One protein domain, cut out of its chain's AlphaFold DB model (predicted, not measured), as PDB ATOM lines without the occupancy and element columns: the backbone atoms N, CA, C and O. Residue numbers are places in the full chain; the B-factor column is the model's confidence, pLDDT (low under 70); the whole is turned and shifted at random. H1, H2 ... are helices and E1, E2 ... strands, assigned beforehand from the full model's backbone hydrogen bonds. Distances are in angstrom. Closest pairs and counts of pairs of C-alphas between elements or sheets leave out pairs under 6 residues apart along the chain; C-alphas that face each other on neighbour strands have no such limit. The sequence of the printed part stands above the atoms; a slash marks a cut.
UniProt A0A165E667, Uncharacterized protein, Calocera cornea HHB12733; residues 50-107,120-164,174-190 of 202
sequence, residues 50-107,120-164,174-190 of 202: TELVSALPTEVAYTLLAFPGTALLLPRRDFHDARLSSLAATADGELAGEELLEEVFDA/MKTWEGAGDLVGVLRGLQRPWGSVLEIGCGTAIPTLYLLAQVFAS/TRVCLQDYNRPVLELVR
ATOM      1  N   THR A  50     269.196 463.998 585.185       84.00
ATOM      2  CA  THR A  50     270.348 464.826 585.570       84.00
ATOM      3  C   THR A  50     270.119 465.560 586.886       84.00
ATOM      4  O   THR A  50     271.040 465.648 587.691       84.00
ATOM      5  N   GLU A  51     268.896 466.037 587.129       83.25
ATOM      6  CA  GLU A  51     268.526 466.697 588.384       83.25
ATOM      7  C   GLU A  51     268.559 465.684 589.533       83.25
ATOM      8  O   GLU A  51     269.225 465.915 590.543       83.25
ATOM      9  N   LEU A  52     267.948 464.508 589.335       80.44
ATOM     10  CA  LEU A  52     267.926 463.431 590.330       80.44
ATOM     11  C   LEU A  52     269.329 462.954 590.719       80.44
ATOM     12  O   LEU A  52     269.597 462.745 591.903       80.44
ATOM     13  N   VAL A  53     270.218 462.792 589.736       82.31
ATOM     14  CA  VAL A  53     271.605 462.364 589.960       82.31
ATOM     15  C   VAL A  53     272.412 463.461 590.647       82.31
ATOM     16  O   VAL A  53     273.171 463.159 591.562       82.31
ATOM     17  N   SER A  54     272.231 464.729 590.261       81.38
ATOM     18  CA  SER A  54     272.946 465.851 590.888       81.38
ATOM     19  C   SER A  54     272.585 466.051 592.361       81.38
ATOM     20  O   SER A  54     273.409 466.526 593.132       81.38
ATOM     21  N   ALA A  55     271.374 465.647 592.751       78.88
ATOM     22  CA  ALA A  55     270.886 465.728 594.119       78.88
ATOM     23  C   ALA A  55     271.241 464.493 594.973       78.88
ATOM     24  O   ALA A  55     270.741 464.373 596.096       78.88
ATOM     25  N   LEU A  56     271.982 463.506 594.447       77.50
ATOM     26  CA  LEU A  56     272.390 462.333 595.229       77.50
ATOM     27  C   LEU A  56     273.492 462.700 596.236       77.50
ATOM     28  O   LEU A  56     274.408 463.446 595.889       77.50
ATOM     29  N   PRO A  57     273.445 462.145 597.460       80.00
ATOM     30  CA  PRO A  57     274.547 462.283 598.401       80.00
ATOM     31  C   PRO A  57     275.794 461.545 597.890       80.00
ATOM     32  O   PRO A  57     275.702 460.596 597.108       80.00
ATOM     33  N   THR A  58     276.967 461.956 598.378       80.25
ATOM     34  CA  THR A  58     278.261 461.329 598.048       80.25
ATOM     35  C   THR A  58     278.305 459.845 598.423       80.25
ATOM     36  O   THR A  58     278.963 459.054 597.750       80.25
ATOM     37  N   GLU A  59     277.594 459.467 599.485       83.38
ATOM     38  CA  GLU A  59     277.451 458.093 599.957       83.38
ATOM     39  C   GLU A  59     275.965 457.730 600.019       83.38
ATOM     40  O   GLU A  59     275.157 458.504 600.524       83.38
ATOM     41  N   VAL A  60     275.615 456.548 599.504       84.62
ATOM     42  CA  VAL A  60     274.242 456.023 599.488       84.62
ATOM     43  C   VAL A  60     274.241 454.644 600.132       84.62
ATOM     44  O   VAL A  60     274.944 453.742 599.669       84.62
ATOM     45  N   ALA A  61     273.416 454.448 601.158       88.19
ATOM     46  CA  ALA A  61     273.134 453.128 601.706       88.19
ATOM     47  C   ALA A  61     272.008 452.427 600.926       88.19
ATOM     48  O   ALA A  61     270.948 452.989 600.624       88.19
ATOM     49  N   TYR A  62     272.253 451.164 600.589       90.00
ATOM     50  CA  TYR A  62     271.338 450.320 599.833       90.00
ATOM     51  C   TYR A  62     271.375 448.881 600.345       90.00
ATOM     52  O   TYR A  62     272.412 448.369 600.769       90.00
ATOM     53  N   THR A  63     270.244 448.197 600.210       90.44
ATOM     54  CA  THR A  63     270.124 446.756 600.417       90.44
ATOM     55  C   THR A  63     270.209 446.041 599.073       90.44
ATOM     56  O   THR A  63     269.487 446.374 598.131       90.44
ATOM     57  N   LEU A  64     271.060 445.019 598.983       91.38
ATOM     58  CA  LEU A  64     271.090 444.115 597.836       91.38
ATOM     59  C   LEU A  64     269.947 443.107 597.939       91.38
ATOM     60  O   LEU A  64     269.888 442.307 598.872       91.38
ATOM     61  N   LEU A  65     269.049 443.136 596.961       90.06
ATOM     62  CA  LEU A  65     267.948 442.192 596.856       90.06
ATOM     63  C   LEU A  65     268.331 441.041 595.931       90.06
ATOM     64  O   LEU A  65     268.701 441.251 594.774       90.06
ATOM     65  N   ALA A  66     268.204 439.820 596.446       90.25
ATOM     66  CA  ALA A  66     268.315 438.603 595.662       90.25
ATOM     67  C   ALA A  66     266.919 438.138 595.241       90.25
ATOM     68  O   ALA A  66     266.012 438.040 596.069       90.25
ATOM     69  N   PHE A  67     266.766 437.810 593.961       85.94
ATOM     70  CA  PHE A  67     265.531 437.247 593.424       85.94
ATOM     71  C   PHE A  67     265.765 435.791 593.008       85.94
ATOM     72  O   PHE A  67     266.778 435.494 592.365       85.94
ATOM     73  N   PRO A  68     264.857 434.860 593.351       83.38
ATOM     74  CA  PRO A  68     264.989 433.468 592.943       83.38
ATOM     75  C   PRO A  68     265.130 433.326 591.423       83.38
ATOM     76  O   PRO A  68     264.375 433.910 590.646       83.38
ATOM     77  N   GLY A  69     266.097 432.519 590.983       79.81
ATOM     78  CA  GLY A  69     266.301 432.228 589.562       79.81
ATOM     79  C   GLY A  69     267.023 433.320 588.765       79.81
ATOM     80  O   GLY A  69     267.086 433.213 587.540       79.81
ATOM     81  N   THR A  70     267.584 434.336 589.426       78.69
ATOM     82  CA  THR A  70     268.494 435.315 588.816       78.69
ATOM     83  C   THR A  70     269.813 435.345 589.588       78.69
ATOM     84  O   THR A  70     269.820 435.253 590.811       78.69
ATOM     85  N   ALA A  71     270.933 435.483 588.875       81.69
ATOM     86  CA  ALA A  71     272.243 435.715 589.488       81.69
ATOM     87  C   ALA A  71     272.491 437.202 589.815       81.69
ATOM     88  O   ALA A  71     273.521 437.542 590.390       81.69
ATOM     89  N   LEU A  72     271.570 438.091 589.426       83.62
ATOM     90  CA  LEU A  72     271.686 439.528 589.632       83.62
ATOM     91  C   LEU A  72     271.249 439.893 591.053       83.62
ATOM     92  O   LEU A  72     270.166 439.509 591.502       83.62
ATOM     93  N   LEU A  73     272.090 440.675 591.726       89.19
ATOM     94  CA  LEU A  73     271.755 441.355 592.971       89.19
ATOM     95  C   LEU A  73     271.319 442.776 592.628       89.19
ATOM     96  O   LEU A  73     272.078 443.521 592.010       89.19
ATOM     97  N   LEU A  74     270.096 443.141 593.005       89.69
ATOM     98  CA  LEU A  74     269.551 444.459 592.689       89.69
ATOM     99  C   LEU A  74     269.770 445.406 593.870       89.69
ATOM    100  O   LEU A  74     269.237 445.140 594.951       89.69
ATOM    101  N   PRO A  75     270.533 446.499 593.702       90.25
ATOM    102  CA  PRO A  75     270.721 447.472 594.764       90.25
ATOM    103  C   PRO A  75     269.455 448.317 594.904       90.25
ATOM    104  O   PRO A  75     269.101 449.098 594.023       90.25
ATOM    105  N   ARG A  76     268.757 448.163 596.028       89.56
ATOM    106  CA  ARG A  76     267.619 449.003 596.390       89.56
ATOM    107  C   ARG A  76     268.055 449.979 597.470       89.56
ATOM    108  O   ARG A  76     268.403 449.550 598.567       89.56
ATOM    109  N   ARG A  77     267.971 451.279 597.184       87.38
ATOM    110  CA  ARG A  77     268.224 452.332 598.172       87.38
ATOM    111  C   ARG A  77     267.376 452.128 599.426       87.38
ATOM    112  O   ARG A  77     266.192 451.788 599.343       87.38
ATOM    113  N   ASP A  78     267.987 452.323 600.587       85.25
ATOM    114  CA  ASP A  78     267.292 452.124 601.850       85.25
ATOM    115  C   ASP A  78     266.444 453.329 602.242       85.25
ATOM    116  O   ASP A  78     266.814 454.485 602.062       85.25
ATOM    117  N   PHE A  79     265.294 453.056 602.855       81.50
ATOM    118  CA  PHE A  79     264.399 454.111 603.330       81.50
ATOM    119  C   PHE A  79     265.065 455.006 604.390       81.50
ATOM    120  O   PHE A  79     264.843 456.214 604.421       81.50
ATOM    121  N   HIS A  80     265.920 454.428 605.242       80.50
ATOM    122  CA  HIS A  80     266.701 455.201 606.208       80.50
ATOM    123  C   HIS A  80     267.708 456.135 605.519       80.50
ATOM    124  O   HIS A  80     267.908 457.252 605.983       80.50
ATOM    125  N   ASP A  81     268.312 455.707 604.408       84.38
ATOM    126  CA  ASP A  81     269.242 456.534 603.632       84.38
ATOM    127  C   ASP A  81     268.557 457.778 603.058       84.38
ATOM    128  O   ASP A  81     269.025 458.906 603.227       84.38
ATOM    129  N   ALA A  82     267.389 457.571 602.444       79.00
ATOM    130  CA  ALA A  82     266.523 458.640 601.963       79.00
ATOM    131  C   ALA A  82     266.167 459.639 603.076       79.00
ATOM    132  O   ALA A  82     266.238 460.856 602.877       79.00
ATOM    133  N   ARG A  83     265.834 459.128 604.267       80.12
ATOM    134  CA  ARG A  83     265.544 459.960 605.438       80.12
ATOM    135  C   ARG A  83     266.757 460.783 605.853       80.12
ATOM    136  O   ARG A  83     266.637 461.991 606.005       80.12
ATOM    137  N   LEU A  84     267.917 460.146 606.007       81.56
ATOM    138  CA  LEU A  84     269.145 460.820 606.427       81.56
ATOM    139  C   LEU A  84     269.565 461.906 605.430       81.56
ATOM    140  O   LEU A  84     269.933 462.998 605.850       81.56
ATOM    141  N   SER A  85     269.436 461.631 604.130       79.94
ATOM    142  CA  SER A  85     269.706 462.612 603.070       79.94
ATOM    143  C   SER A  85     268.805 463.840 603.188       79.94
ATOM    144  O   SER A  85     269.267 464.964 603.029       79.94
ATOM    145  N   SER A  86     267.528 463.629 603.520       77.50
ATOM    146  CA  SER A  86     266.577 464.727 603.713       77.50
ATOM    147  C   SER A  86     266.915 465.543 604.967       77.50
ATOM    148  O   SER A  86     266.902 466.767 604.915       77.50
ATOM    149  N   LEU A  87     267.294 464.891 606.077       80.00
ATOM    150  CA  LEU A  87     267.749 465.598 607.286       80.00
ATOM    151  C   LEU A  87     269.024 466.409 607.035       80.00
ATOM    152  O   LEU A  87     269.132 467.530 607.525       80.00
ATOM    153  N   ALA A  88     269.981 465.864 606.284       80.06
ATOM    154  CA  ALA A  88     271.203 466.586 605.944       80.06
ATOM    155  C   ALA A  88     270.885 467.873 605.164       80.06
ATOM    156  O   ALA A  88     271.331 468.944 605.564       80.06
ATOM    157  N   ALA A  89     270.005 467.789 604.160       76.75
ATOM    158  CA  ALA A  89     269.542 468.955 603.405       76.75
ATOM    159  C   ALA A  89     268.896 470.030 604.306       76.75
ATOM    160  O   ALA A  89     269.149 471.221 604.132       76.75
ATOM    161  N   THR A  90     268.125 469.635 605.330       76.06
ATOM    162  CA  THR A  90     267.570 470.606 606.299       76.06
ATOM    163  C   THR A  90     268.621 471.264 607.180       76.06
ATOM    164  O   THR A  90     268.515 472.453 607.472       76.06
ATOM    165  N   ALA A  91     269.652 470.520 607.594       73.81
ATOM    166  CA  ALA A  91     270.735 471.067 608.409       73.81
ATOM    167  C   ALA A  91     271.545 472.124 607.640       73.81
ATOM    168  O   ALA A  91     272.018 473.088 608.243       73.81
ATOM    169  N   ASP A  92     271.629 471.975 606.316       74.31
ATOM    170  CA  ASP A  92     272.265 472.926 605.401       74.31
ATOM    171  C   ASP A  92     271.336 474.094 604.994       74.31
ATOM    172  O   ASP A  92     271.744 474.992 604.253       74.31
ATOM    173  N   GLY A  93     270.105 474.137 605.519       69.44
ATOM    174  CA  GLY A  93     269.145 475.224 605.305       69.44
ATOM    175  C   GLY A  93     268.357 475.137 603.995       69.44
ATOM    176  O   GLY A  93     267.791 476.141 603.555       69.44
ATOM    177  N   GLU A  94     268.304 473.967 603.352       70.62
ATOM    178  CA  GLU A  94     267.494 473.768 602.151       70.62
ATOM    179  C   GLU A  94     266.013 473.574 602.510       70.62
ATOM    180  O   GLU A  94     265.606 472.528 603.015       70.62
ATOM    181  N   LEU A  95     265.179 474.564 602.167       62.00
ATOM    182  CA  LEU A  95     263.718 474.528 602.372       62.00
ATOM    183  C   LEU A  95     263.050 473.295 601.736       62.00
ATOM    184  O   LEU A  95     262.063 472.782 602.255       62.00
ATOM    185  N   ALA A  96     263.607 472.794 600.629       66.62
ATOM    186  CA  ALA A  96     263.123 471.589 599.963       66.62
ATOM    187  C   ALA A  96     263.281 470.330 600.835       66.62
ATOM    188  O   ALA A  96     262.456 469.424 600.750       66.62
ATOM    189  N   GLY A  97     264.311 470.270 601.688       66.31
ATOM    190  CA  GLY A  97     264.520 469.155 602.610       66.31
ATOM    191  C   GLY A  97     263.481 469.114 603.733       66.31
ATOM    192  O   GLY A  97     263.065 468.027 604.133       66.31
ATOM    193  N   GLU A  98     263.036 470.281 604.217       67.62
ATOM    194  CA  GLU A  98     262.045 470.387 605.300       67.62
ATOM    195  C   GLU A  98     260.661 469.961 604.803       67.62
ATOM    196  O   GLU A  98     260.019 469.113 605.423       67.62
ATOM    197  N   GLU A  99     260.249 470.467 603.636       71.94
ATOM    198  CA  GLU A  99     258.984 470.098 602.992       71.94
ATOM    199  C   GLU A  99     258.938 468.590 602.696       71.94
ATOM    200  O   GLU A  99     257.979 467.908 603.053       71.94
ATOM    201  N   LEU A 100     260.020 468.028 602.149       72.00
ATOM    202  CA  LEU A 100     260.124 466.595 601.865       72.00
ATOM    203  C   LEU A 100     260.076 465.741 603.143       72.00
ATOM    204  O   LEU A 100     259.512 464.643 603.141       72.00
ATOM    205  N   LEU A 101     260.640 466.239 604.248       73.00
ATOM    206  CA  LEU A 101     260.576 465.561 605.539       73.00
ATOM    207  C   LEU A 101     259.155 465.491 606.096       73.00
ATOM    208  O   LEU A 101     258.735 464.428 606.558       73.00
ATOM    209  N   GLU A 102     258.415 466.592 606.025       74.06
ATOM    210  CA  GLU A 102     257.018 466.665 606.465       74.06
ATOM    211  C   GLU A 102     256.056 465.922 605.525       74.06
ATOM    212  O   GLU A 102     255.043 465.361 605.956       74.06
ATOM    213  N   GLU A 103     256.347 465.879 604.227       72.56
ATOM    214  CA  GLU A 103     255.507 465.156 603.276       72.56
ATOM    215  C   GLU A 103     255.651 463.637 603.385       72.56
ATOM    216  O   GLU A 103     254.669 462.922 603.185       72.56
ATOM    217  N   VAL A 104     256.854 463.145 603.698       69.25
ATOM    218  CA  VAL A 104     257.191 461.714 603.606       69.25
ATOM    219  C   VAL A 104     257.317 461.037 604.964       69.25
ATOM    220  O   VAL A 104     257.048 459.841 605.081       69.25
ATOM    221  N   PHE A 105     257.766 461.768 605.986       71.19
ATOM    222  CA  PHE A 105     258.121 461.202 607.289       71.19
ATOM    223  C   PHE A 105     257.303 461.777 608.451       71.19
ATOM    224  O   PHE A 105     257.622 461.490 609.609       71.19
ATOM    225  N   ASP A 106     256.264 462.572 608.178       67.25
ATOM    226  CA  ASP A 106     255.371 463.077 609.221       67.25
ATOM    227  C   ASP A 106     254.611 461.927 609.897       67.25
ATOM    228  O   ASP A 106     253.856 461.175 609.289       67.25
ATOM    229  N   ALA A 107     254.842 461.807 611.201       53.94
ATOM    230  CA  ALA A 107     254.418 460.695 612.043       53.94
ATOM    231  C   ALA A 107     252.982 460.833 612.580       53.94
ATOM    232  O   ALA A 107     252.586 460.076 613.468       53.94
ATOM    233  N   MET A 120     257.047 454.194 598.825       76.31
ATOM    234  CA  MET A 120     258.292 454.156 599.617       76.31
ATOM    235  C   MET A 120     258.679 452.739 600.077       76.31
ATOM    236  O   MET A 120     259.853 452.433 600.294       76.31
ATOM    237  N   LYS A 121     257.685 451.858 600.238       79.62
ATOM    238  CA  LYS A 121     257.878 450.431 600.526       79.62
ATOM    239  C   LYS A 121     257.845 449.640 599.222       79.62
ATOM    240  O   LYS A 121     257.040 449.921 598.339       79.62
ATOM    241  N   THR A 122     258.682 448.611 599.134       83.44
ATOM    242  CA  THR A 122     258.620 447.649 598.031       83.44
ATOM    243  C   THR A 122     257.442 446.707 598.263       83.44
ATOM    244  O   THR A 122     257.380 446.063 599.309       83.44
ATOM    245  N   TRP A 123     256.537 446.606 597.293       87.69
ATOM    246  CA  TRP A 123     255.478 445.595 597.289       87.69
ATOM    247  C   TRP A 123     255.987 444.277 596.701       87.69
ATOM    248  O   TRP A 123     256.794 444.285 595.771       87.69
ATOM    249  N   GLU A 124     255.501 443.144 597.212       87.38
ATOM    250  CA  GLU A 124     255.935 441.801 596.782       87.38
ATOM    251  C   GLU A 124     255.730 441.555 595.279       87.38
ATOM    252  O   GLU A 124     256.607 440.991 594.623       87.38
ATOM    253  N   GLY A 125     254.660 442.117 594.703       89.62
ATOM    254  CA  GLY A 125     254.372 442.030 593.271       89.62
ATOM    255  C   GLY A 125     255.456 442.638 592.371       89.62
ATOM    256  O   GLY A 125     255.574 442.253 591.209       89.62
ATOM    257  N   ALA A 126     256.305 443.534 592.890       91.12
ATOM    258  CA  ALA A 126     257.472 444.017 592.151       91.12
ATOM    259  C   ALA A 126     258.497 442.890 591.916       91.12
ATOM    260  O   ALA A 126     259.103 442.813 590.847       91.12
ATOM    261  N   GLY A 127     258.660 441.989 592.891       91.00
ATOM    262  CA  GLY A 127     259.492 440.793 592.761       91.00
ATOM    263  C   GLY A 127     258.888 439.759 591.814       91.00
ATOM    264  O   GLY A 127     259.605 439.195 590.985       91.00
ATOM    265  N   ASP A 128     257.569 439.570 591.858       92.44
ATOM    266  CA  ASP A 128     256.873 438.701 590.900       92.44
ATOM    267  C   ASP A 128     257.048 439.209 589.462       92.44
ATOM    268  O   ASP A 128     257.336 438.432 588.545       92.44
ATOM    269  N   LEU A 129     256.967 440.530 589.266       93.19
ATOM    270  CA  LEU A 129     257.196 441.158 587.968       93.19
ATOM    271  C   LEU A 129     258.637 440.961 587.477       93.19
ATOM    272  O   LEU A 129     258.833 440.703 586.291       93.19
ATOM    273  N   VAL A 130     259.642 440.987 588.361       92.75
ATOM    274  CA  VAL A 130     261.019 440.579 588.007       92.75
ATOM    275  C   VAL A 130     261.048 439.136 587.493       92.75
ATOM    276  O   VAL A 130     261.688 438.852 586.475       92.75
ATOM    277  N   GLY A 131     260.304 438.233 588.135       91.50
ATOM    278  CA  GLY A 131     260.140 436.850 587.686       91.50
ATOM    279  C   GLY A 131     259.575 436.739 586.265       91.50
ATOM    280  O   GLY A 131     260.081 435.940 585.469       91.50
ATOM    281  N   VAL A 132     258.587 437.572 585.926       92.12
ATOM    282  CA  VAL A 132     258.006 437.660 584.574       92.12
ATOM    283  C   VAL A 132     259.000 438.258 583.576       92.12
ATOM    284  O   VAL A 132     259.224 437.672 582.517       92.12
ATOM    285  N   LEU A 133     259.641 439.384 583.911       90.88
ATOM    286  CA  LEU A 133     260.611 440.071 583.046       90.88
ATOM    287  C   LEU A 133     261.783 439.167 582.664       90.88
ATOM    288  O   LEU A 133     262.236 439.193 581.519       90.88
ATOM    289  N   ARG A 134     262.236 438.320 583.591       88.06
ATOM    290  CA  ARG A 134     263.266 437.306 583.336       88.06
ATOM    291  C   ARG A 134     262.882 436.344 582.210       88.06
ATOM    292  O   ARG A 134     263.742 435.930 581.437       88.06
ATOM    293  N   GLY A 135     261.604 435.983 582.109       85.88
ATOM    294  CA  GLY A 135     261.096 435.101 581.056       85.88
ATOM    295  C   GLY A 135     261.010 435.761 579.677       85.88
ATOM    296  O   GLY A 135     260.889 435.061 578.676       85.88
ATOM    297  N   LEU A 136     261.091 437.092 579.602       85.06
ATOM    298  CA  LEU A 136     260.845 437.867 578.384       85.06
ATOM    299  C   LEU A 136     262.107 438.177 577.564       85.06
ATOM    300  O   LEU A 136     262.027 439.071 576.729       85.06
ATOM    301  N   GLN A 137     263.230 437.471 577.774       71.00
ATOM    302  CA  GLN A 137     264.558 437.742 577.184       71.00
ATOM    303  C   GLN A 137     264.511 438.314 575.753       71.00
ATOM    304  O   GLN A 137     264.424 437.587 574.762       71.00
ATOM    305  N   ARG A 138     264.559 439.646 575.653       77.69
ATOM    306  CA  ARG A 138     264.429 440.395 574.402       77.69
ATOM    307  C   ARG A 138     265.198 441.714 574.499       77.69
ATOM    308  O   ARG A 138     265.362 442.228 575.606       77.69
ATOM    309  N   PRO A 139     265.601 442.308 573.366       78.75
ATOM    310  CA  PRO A 139     266.112 443.670 573.367       78.75
ATOM    311  C   PRO A 139     265.029 444.639 573.857       78.75
ATOM    312  O   PRO A 139     263.885 444.620 573.383       78.75
ATOM    313  N   TRP A 140     265.398 445.484 574.813       84.94
ATOM    314  CA  TRP A 140     264.527 446.529 575.336       84.94
ATOM    315  C   TRP A 140     264.477 447.710 574.356       84.94
ATOM    316  O   TRP A 140     265.416 447.966 573.608       84.94
ATOM    317  N   GLY A 141     263.326 448.376 574.299       87.88
ATOM    318  CA  GLY A 141     263.119 449.592 573.512       87.88
ATOM    319  C   GLY A 141     262.721 450.718 574.454       87.88
ATOM    320  O   GLY A 141     263.471 451.063 575.359       87.88
ATOM    321  N   SER A 142     261.508 451.243 574.295       91.94
ATOM    322  CA  SER A 142     260.915 452.157 575.274       91.94
ATOM    323  C   SER A 142     260.125 451.388 576.334       91.94
ATOM    324  O   SER A 142     259.287 450.551 575.994       91.94
ATOM    325  N   VAL A 143     260.392 451.676 577.605       92.94
ATOM    326  CA  VAL A 143     259.753 451.064 578.773       92.94
ATOM    327  C   VAL A 143     259.234 452.166 579.690       92.94
ATOM    328  O   VAL A 143     259.934 453.143 579.942       92.94
ATOM    329  N   LEU A 144     258.004 452.002 580.173       94.38
ATOM    330  CA  LEU A 144     257.363 452.882 581.145       94.38
ATOM    331  C   LEU A 144     256.921 452.040 582.342       94.38
ATOM    332  O   LEU A 144     256.162 451.085 582.166       94.38
ATOM    333  N   GLU A 145     257.367 452.411 583.535       93.38
ATOM    334  CA  GLU A 145     256.902 451.835 584.795       93.38
ATOM    335  C   GLU A 145     255.980 452.836 585.509       93.38
ATOM    336  O   GLU A 145     256.410 453.930 585.873       93.38
ATOM    337  N   ILE A 146     254.706 452.467 585.669       93.06
ATOM    338  CA  ILE A 146     253.655 453.274 586.309       93.06
ATOM    339  C   ILE A 146     253.508 452.823 587.759       93.06
ATOM    340  O   ILE A 146     253.318 451.633 588.006       93.06
ATOM    341  N   GLY A 147     253.544 453.767 588.698       91.06
ATOM    342  CA  GLY A 147     253.587 453.455 590.127       91.06
ATOM    343  C   GLY A 147     254.895 452.760 590.492       91.06
ATOM    344  O   GLY A 147     254.878 451.694 591.105       91.06
ATOM    345  N   CYS A 148     256.017 453.322 590.038       91.44
ATOM    346  CA  CYS A 148     257.310 452.650 590.093       91.44
ATOM    347  C   CYS A 148     257.794 452.362 591.517       91.44
ATOM    348  O   CYS A 148     258.601 451.452 591.698       91.44
ATOM    349  N   GLY A 149     257.334 453.100 592.534       91.06
ATOM    350  CA  GLY A 149     257.746 452.866 593.913       91.06
ATOM    351  C   GLY A 149     259.271 452.825 594.054       91.06
ATOM    352  O   GLY A 149     259.977 453.758 593.680       91.06
ATOM    353  N   THR A 150     259.791 451.687 594.518       89.69
ATOM    354  CA  THR A 150     261.233 451.443 594.678       89.69
ATOM    355  C   THR A 150     261.967 450.998 593.408       89.69
ATOM    356  O   THR A 150     263.136 450.615 593.476       89.69
ATOM    357  N   ALA A 151     261.292 451.042 592.258       92.44
ATOM    358  CA  ALA A 151     261.827 450.810 590.919       92.44
ATOM    359  C   ALA A 151     262.494 449.439 590.707       92.44
ATOM    360  O   ALA A 151     263.340 449.291 589.827       92.44
ATOM    361  N   ILE A 152     262.140 448.417 591.495       92.75
ATOM    362  CA  ILE A 152     262.741 447.074 591.407       92.75
ATOM    363  C   ILE A 152     262.657 446.453 589.996       92.75
ATOM    364  O   ILE A 152     263.681 445.953 589.518       92.75
ATOM    365  N   PRO A 153     261.510 446.486 589.290       93.12
ATOM    366  CA  PRO A 153     261.407 445.969 587.924       93.12
ATOM    367  C   PRO A 153     262.323 446.715 586.948       93.12
ATOM    368  O   PRO A 153     263.045 446.085 586.168       93.12
ATOM    369  N   THR A 154     262.357 448.049 587.021       92.62
ATOM    370  CA  THR A 154     263.283 448.869 586.230       92.62
ATOM    371  C   THR A 154     264.749 448.585 586.568       92.62
ATOM    372  O   THR A 154     265.558 448.431 585.656       92.62
ATOM    373  N   LEU A 155     265.107 448.450 587.848       91.75
ATOM    374  CA  LEU A 155     266.461 448.093 588.288       91.75
ATOM    375  C   LEU A 155     266.907 446.757 587.691       91.75
ATOM    376  O   LEU A 155     268.032 446.644 587.206       91.75
ATOM    377  N   TYR A 156     266.019 445.764 587.676       91.81
ATOM    378  CA  TYR A 156     266.286 444.476 587.044       91.81
ATOM    379  C   TYR A 156     266.546 444.615 585.541       91.81
ATOM    380  O   TYR A 156     267.495 444.033 585.008       91.81
ATOM    381  N   LEU A 157     265.718 445.398 584.850       90.94
ATOM    382  CA  LEU A 157     265.881 445.666 583.425       90.94
ATOM    383  C   LEU A 157     267.214 446.361 583.134       90.94
ATOM    384  O   LEU A 157     267.960 445.906 582.267       90.94
ATOM    385  N   LEU A 158     267.534 447.427 583.870       89.06
ATOM    386  CA  LEU A 158     268.778 448.180 583.710       89.06
ATOM    387  C   LEU A 158     270.003 447.312 584.006       89.06
ATOM    388  O   LEU A 158     270.968 447.358 583.249       89.06
ATOM    389  N   ALA A 159     269.953 446.466 585.038       88.25
ATOM    390  CA  ALA A 159     271.026 445.521 585.332       88.25
ATOM    391  C   ALA A 159     271.274 444.555 584.160       88.25
ATOM    392  O   ALA A 159     272.425 444.305 583.809       88.25
ATOM    393  N   GLN A 160     270.219 444.059 583.503       86.12
ATOM    394  CA  GLN A 160     270.370 443.238 582.296       86.12
ATOM    395  C   GLN A 160     270.956 444.028 581.121       86.12
ATOM    396  O   GLN A 160     271.817 443.507 580.416       86.12
ATOM    397  N   VAL A 161     270.504 445.269 580.905       85.38
ATOM    398  CA  VAL A 161     271.025 446.142 579.839       85.38
ATOM    399  C   VAL A 161     272.516 446.409 580.044       85.38
ATOM    400  O   VAL A 161     273.290 446.220 579.112       85.38
ATOM    401  N   PHE A 162     272.936 446.775 581.257       84.69
ATOM    402  CA  PHE A 162     274.337 447.085 581.558       84.69
ATOM    403  C   PHE A 162     275.244 445.852 581.611       84.69
ATOM    404  O   PHE A 162     276.428 445.964 581.308       84.69
ATOM    405  N   ALA A 163     274.710 444.679 581.958       81.44
ATOM    406  CA  ALA A 163     275.457 443.421 581.907       81.44
ATOM    407  C   ALA A 163     275.560 442.830 580.490       81.44
ATOM    408  O   ALA A 163     276.332 441.897 580.267       81.44
ATOM    409  N   SER A 164     274.770 443.323 579.532       76.25
ATOM    410  CA  SER A 164     274.780 442.816 578.162       76.25
ATOM    411  C   SER A 164     275.993 443.348 577.398       76.25
ATOM    412  O   SER A 164     275.953 444.421 576.803       76.25
ATOM    413  N   THR A 174     267.723 452.193 574.404       86.69
ATOM    414  CA  THR A 174     266.758 451.802 575.435       86.69
ATOM    415  C   THR A 174     266.351 453.050 576.203       86.69
ATOM    416  O   THR A 174     267.194 453.712 576.805       86.69
ATOM    417  N   ARG A 175     265.056 453.376 576.191       90.50
ATOM    418  CA  ARG A 175     264.495 454.497 576.956       90.50
ATOM    419  C   ARG A 175     263.657 453.954 578.092       90.50
ATOM    420  O   ARG A 175     262.729 453.190 577.846       90.50
ATOM    421  N   VAL A 176     263.954 454.378 579.311       90.50
ATOM    422  CA  VAL A 176     263.193 453.990 580.498       90.50
ATOM    423  C   VAL A 176     262.598 455.239 581.128       90.50
ATOM    424  O   VAL A 176     263.311 456.208 581.374       90.50
ATOM    425  N   CYS A 177     261.293 455.215 581.365       92.25
ATOM    426  CA  CYS A 177     260.565 456.254 582.075       92.25
ATOM    427  C   CYS A 177     259.960 455.643 583.339       92.25
ATOM    428  O   CYS A 177     259.318 454.592 583.281       92.25
ATOM    429  N   LEU A 178     260.181 456.300 584.473       92.38
ATOM    430  CA  LEU A 178     259.582 455.936 585.747       92.38
ATOM    431  C   LEU A 178     258.565 457.006 586.111       92.38
ATOM    432  O   LEU A 178     258.852 458.200 586.014       92.38
ATOM    433  N   GLN A 179     257.387 456.573 586.533       92.56
ATOM    434  CA  GLN A 179     256.333 457.458 586.988       92.56
ATOM    435  C   GLN A 179     255.810 456.955 588.326       92.56
ATOM    436  O   GLN A 179     255.460 455.786 588.468       92.56
ATOM    437  N   ASP A 180     255.692 457.862 589.286       90.50
ATOM    438  CA  ASP A 180     254.946 457.629 590.516       90.50
ATOM    439  C   ASP A 180     253.981 458.791 590.759       90.50
ATOM    440  O   ASP A 180     254.138 459.877 590.191       90.50
ATOM    441  N   TYR A 181     252.927 458.534 591.526       85.94
ATOM    442  CA  TYR A 181     252.017 459.585 591.969       85.94
ATOM    443  C   TYR A 181     252.730 460.510 592.958       85.94
ATOM    444  O   TYR A 181     252.553 461.726 592.925       85.94
ATOM    445  N   ASN A 182     253.567 459.927 593.814       81.25
ATOM    446  CA  ASN A 182     254.293 460.648 594.839       81.25
ATOM    447  C   ASN A 182     255.616 461.162 594.286       81.25
ATOM    448  O   ASN A 182     256.564 460.402 594.102       81.25
ATOM    449  N   ARG A 183     255.715 462.480 594.096       81.31
ATOM    450  CA  ARG A 183     256.986 463.137 593.763       81.31
ATOM    451  C   ARG A 183     258.134 462.708 594.693       81.31
ATOM    452  O   ARG A 183     259.197 462.367 594.167       81.31
ATOM    453  N   PRO A 184     257.939 462.609 596.024       80.50
ATOM    454  CA  PRO A 184     259.012 462.167 596.898       80.50
ATOM    455  C   PRO A 184     259.508 460.747 596.631       80.50
ATOM    456  O   PRO A 184     260.662 460.461 596.911       80.50
ATOM    457  N   VAL A 185     258.696 459.854 596.057       84.25
ATOM    458  CA  VAL A 185     259.147 458.500 595.693       84.25
ATOM    459  C   VAL A 185     260.241 458.571 594.629       84.25
ATOM    460  O   VAL A 185     261.275 457.921 594.770       84.25
ATOM    461  N   LEU A 186     260.063 459.424 593.617       85.00
ATOM    462  CA  LEU A 186     261.057 459.642 592.560       85.00
ATOM    463  C   LEU A 186     262.321 460.331 593.097       85.00
ATOM    464  O   LEU A 186     263.432 460.042 592.656       85.00
ATOM    465  N   GLU A 187     262.167 461.225 594.074       79.38
ATOM    466  CA  GLU A 187     263.280 461.973 594.662       79.38
ATOM    467  C   GLU A 187     264.020 461.200 595.759       79.38
ATOM    468  O   GLU A 187     265.206 461.423 595.973       79.38
ATOM    469  N   LEU A 188     263.379 460.271 596.454       71.94
ATOM    470  CA  LEU A 188     263.978 459.587 597.598       71.94
ATOM    471  C   LEU A 188     264.334 458.146 597.302       71.94
ATOM    472  O   LEU A 188     265.359 457.675 597.786       71.94
ATOM    473  N   VAL A 189     263.566 457.456 596.464       64.56
ATOM    474  CA  VAL A 189     263.830 456.060 596.100       64.56
ATOM    475  C   VAL A 189     264.499 455.970 594.732       64.56
ATOM    476  O   VAL A 189     264.248 455.075 593.930       64.56
ATOM    477  N   ARG A 190     265.398 456.928 594.486       71.38
ATOM    478  CA  ARG A 190     266.263 456.969 593.310       71.38
ATOM    479  C   ARG A 190     267.008 455.632 593.198       71.38
ATOM    480  O   ARG A 190     267.719 455.274 594.144       71.38
TER     481      ARG A 190
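What this domain is: This is residues 50 to 107, 120 to 164 and 174 to 190 of the 202 residues of an uncharacterized protein of Calocera cornea HHB12733 (UniProt A0A165E667). Picture an elongated body with a helical hairpin, H2 and H3, at one end, while at the other end helix H5 runs between two small two-stranded sheets, with H4 packed along it. The strand hairpin E1 and E2 is on one side of H5 and the parallel pair E3 and E4 on another; short H6 sits between the two ends, with H1 near it. The printed part has 120 residues, with six named helices and four named strands in the order H1 E1 E2 H2 H3 H4 E3 H5 E4 H6. Its class is mixed, helices and strands. It is compact, with a radius of gyration of the C-alphas of 15.4 A and spans of 47 by 26 by 26 A.

Where its parts are: Find C-alpha 50 at (270.348, 464.826, 585.570), where H1, residues 50 to 54, begins. Next come strands E1, residues 62 to 66, and E2, residues 73 to 77. From C-alpha 79 at (264.399, 454.111, 603.330), H2 runs 18.8 A to residue 91; H3, residues 95 to 105, covers 15.3 A. Beyond a cut, H4 is residues 124 to 135, 17.9 A long, and E3 is residues 142 to 146, 13.3 A. H5, residues 152 to 163, covers 16.3 A. After the second cut look for E4, residues 175 to 179, 13.3 A, and H6, residues 183 to 188, ending at C-alpha 188 at (263.978, 459.587, 597.598).

How they stand to each other: Start at the hairpin E1 and E2, antiparallel at 148 degrees, where N 63 and O 76 are 2.8 A apart, within hydrogen-bond range. The closest C-alphas of E2 and H5 are those of Leu 74 and Leu 155, 6.5 A apart. H5 touches H4 with residues 152 to 157 alone, closest at the C-alphas of Val 130 and Pro 153, 5.4 A, the same way at a shallow tilt of 33 degrees, only just short of steep. E3 and E4 are parallel at 11 degrees, with N 145 and O 177 at 2.9 A, within hydrogen-bond range; the closest C-alphas of E3 and H5 are Glu 145 and Thr 154, 7.2 A. The helical hairpin H2 and H3 touches at the C-alphas of Thr 90 and Gly 97, 5.0 A, opposite ways at a shallow tilt of 32 degrees, only just short of steep. H3 and H6 only just touch, with 3 pairs of C-alphas within 8 A, closest at Leu 100 and Pro 184, 6.7 A. H1 and H6 are close but not clearly touching, the C-alphas of Leu 52 and Glu 187 being 6.5 A apart. In H1, H2, H3, H5 and H6 every O i to N i+4 pair is within hydrogen-bond range; in H4, 7 of 8 are.

The domain as a whole: The two farthest C-alphas, Gly 93 and Gly 135, are 47.6 A apart. Residues 108 to 119 and 165 to 173 are not printed; the gaps between C-alphas are 14.6 A and 12.4 A. Of the links printed whole, none is long. The mean pLDDT of the printed part is 83.2; look for values under 70 at residues 93, 95 to 98, 104, 106 to 107 and 189.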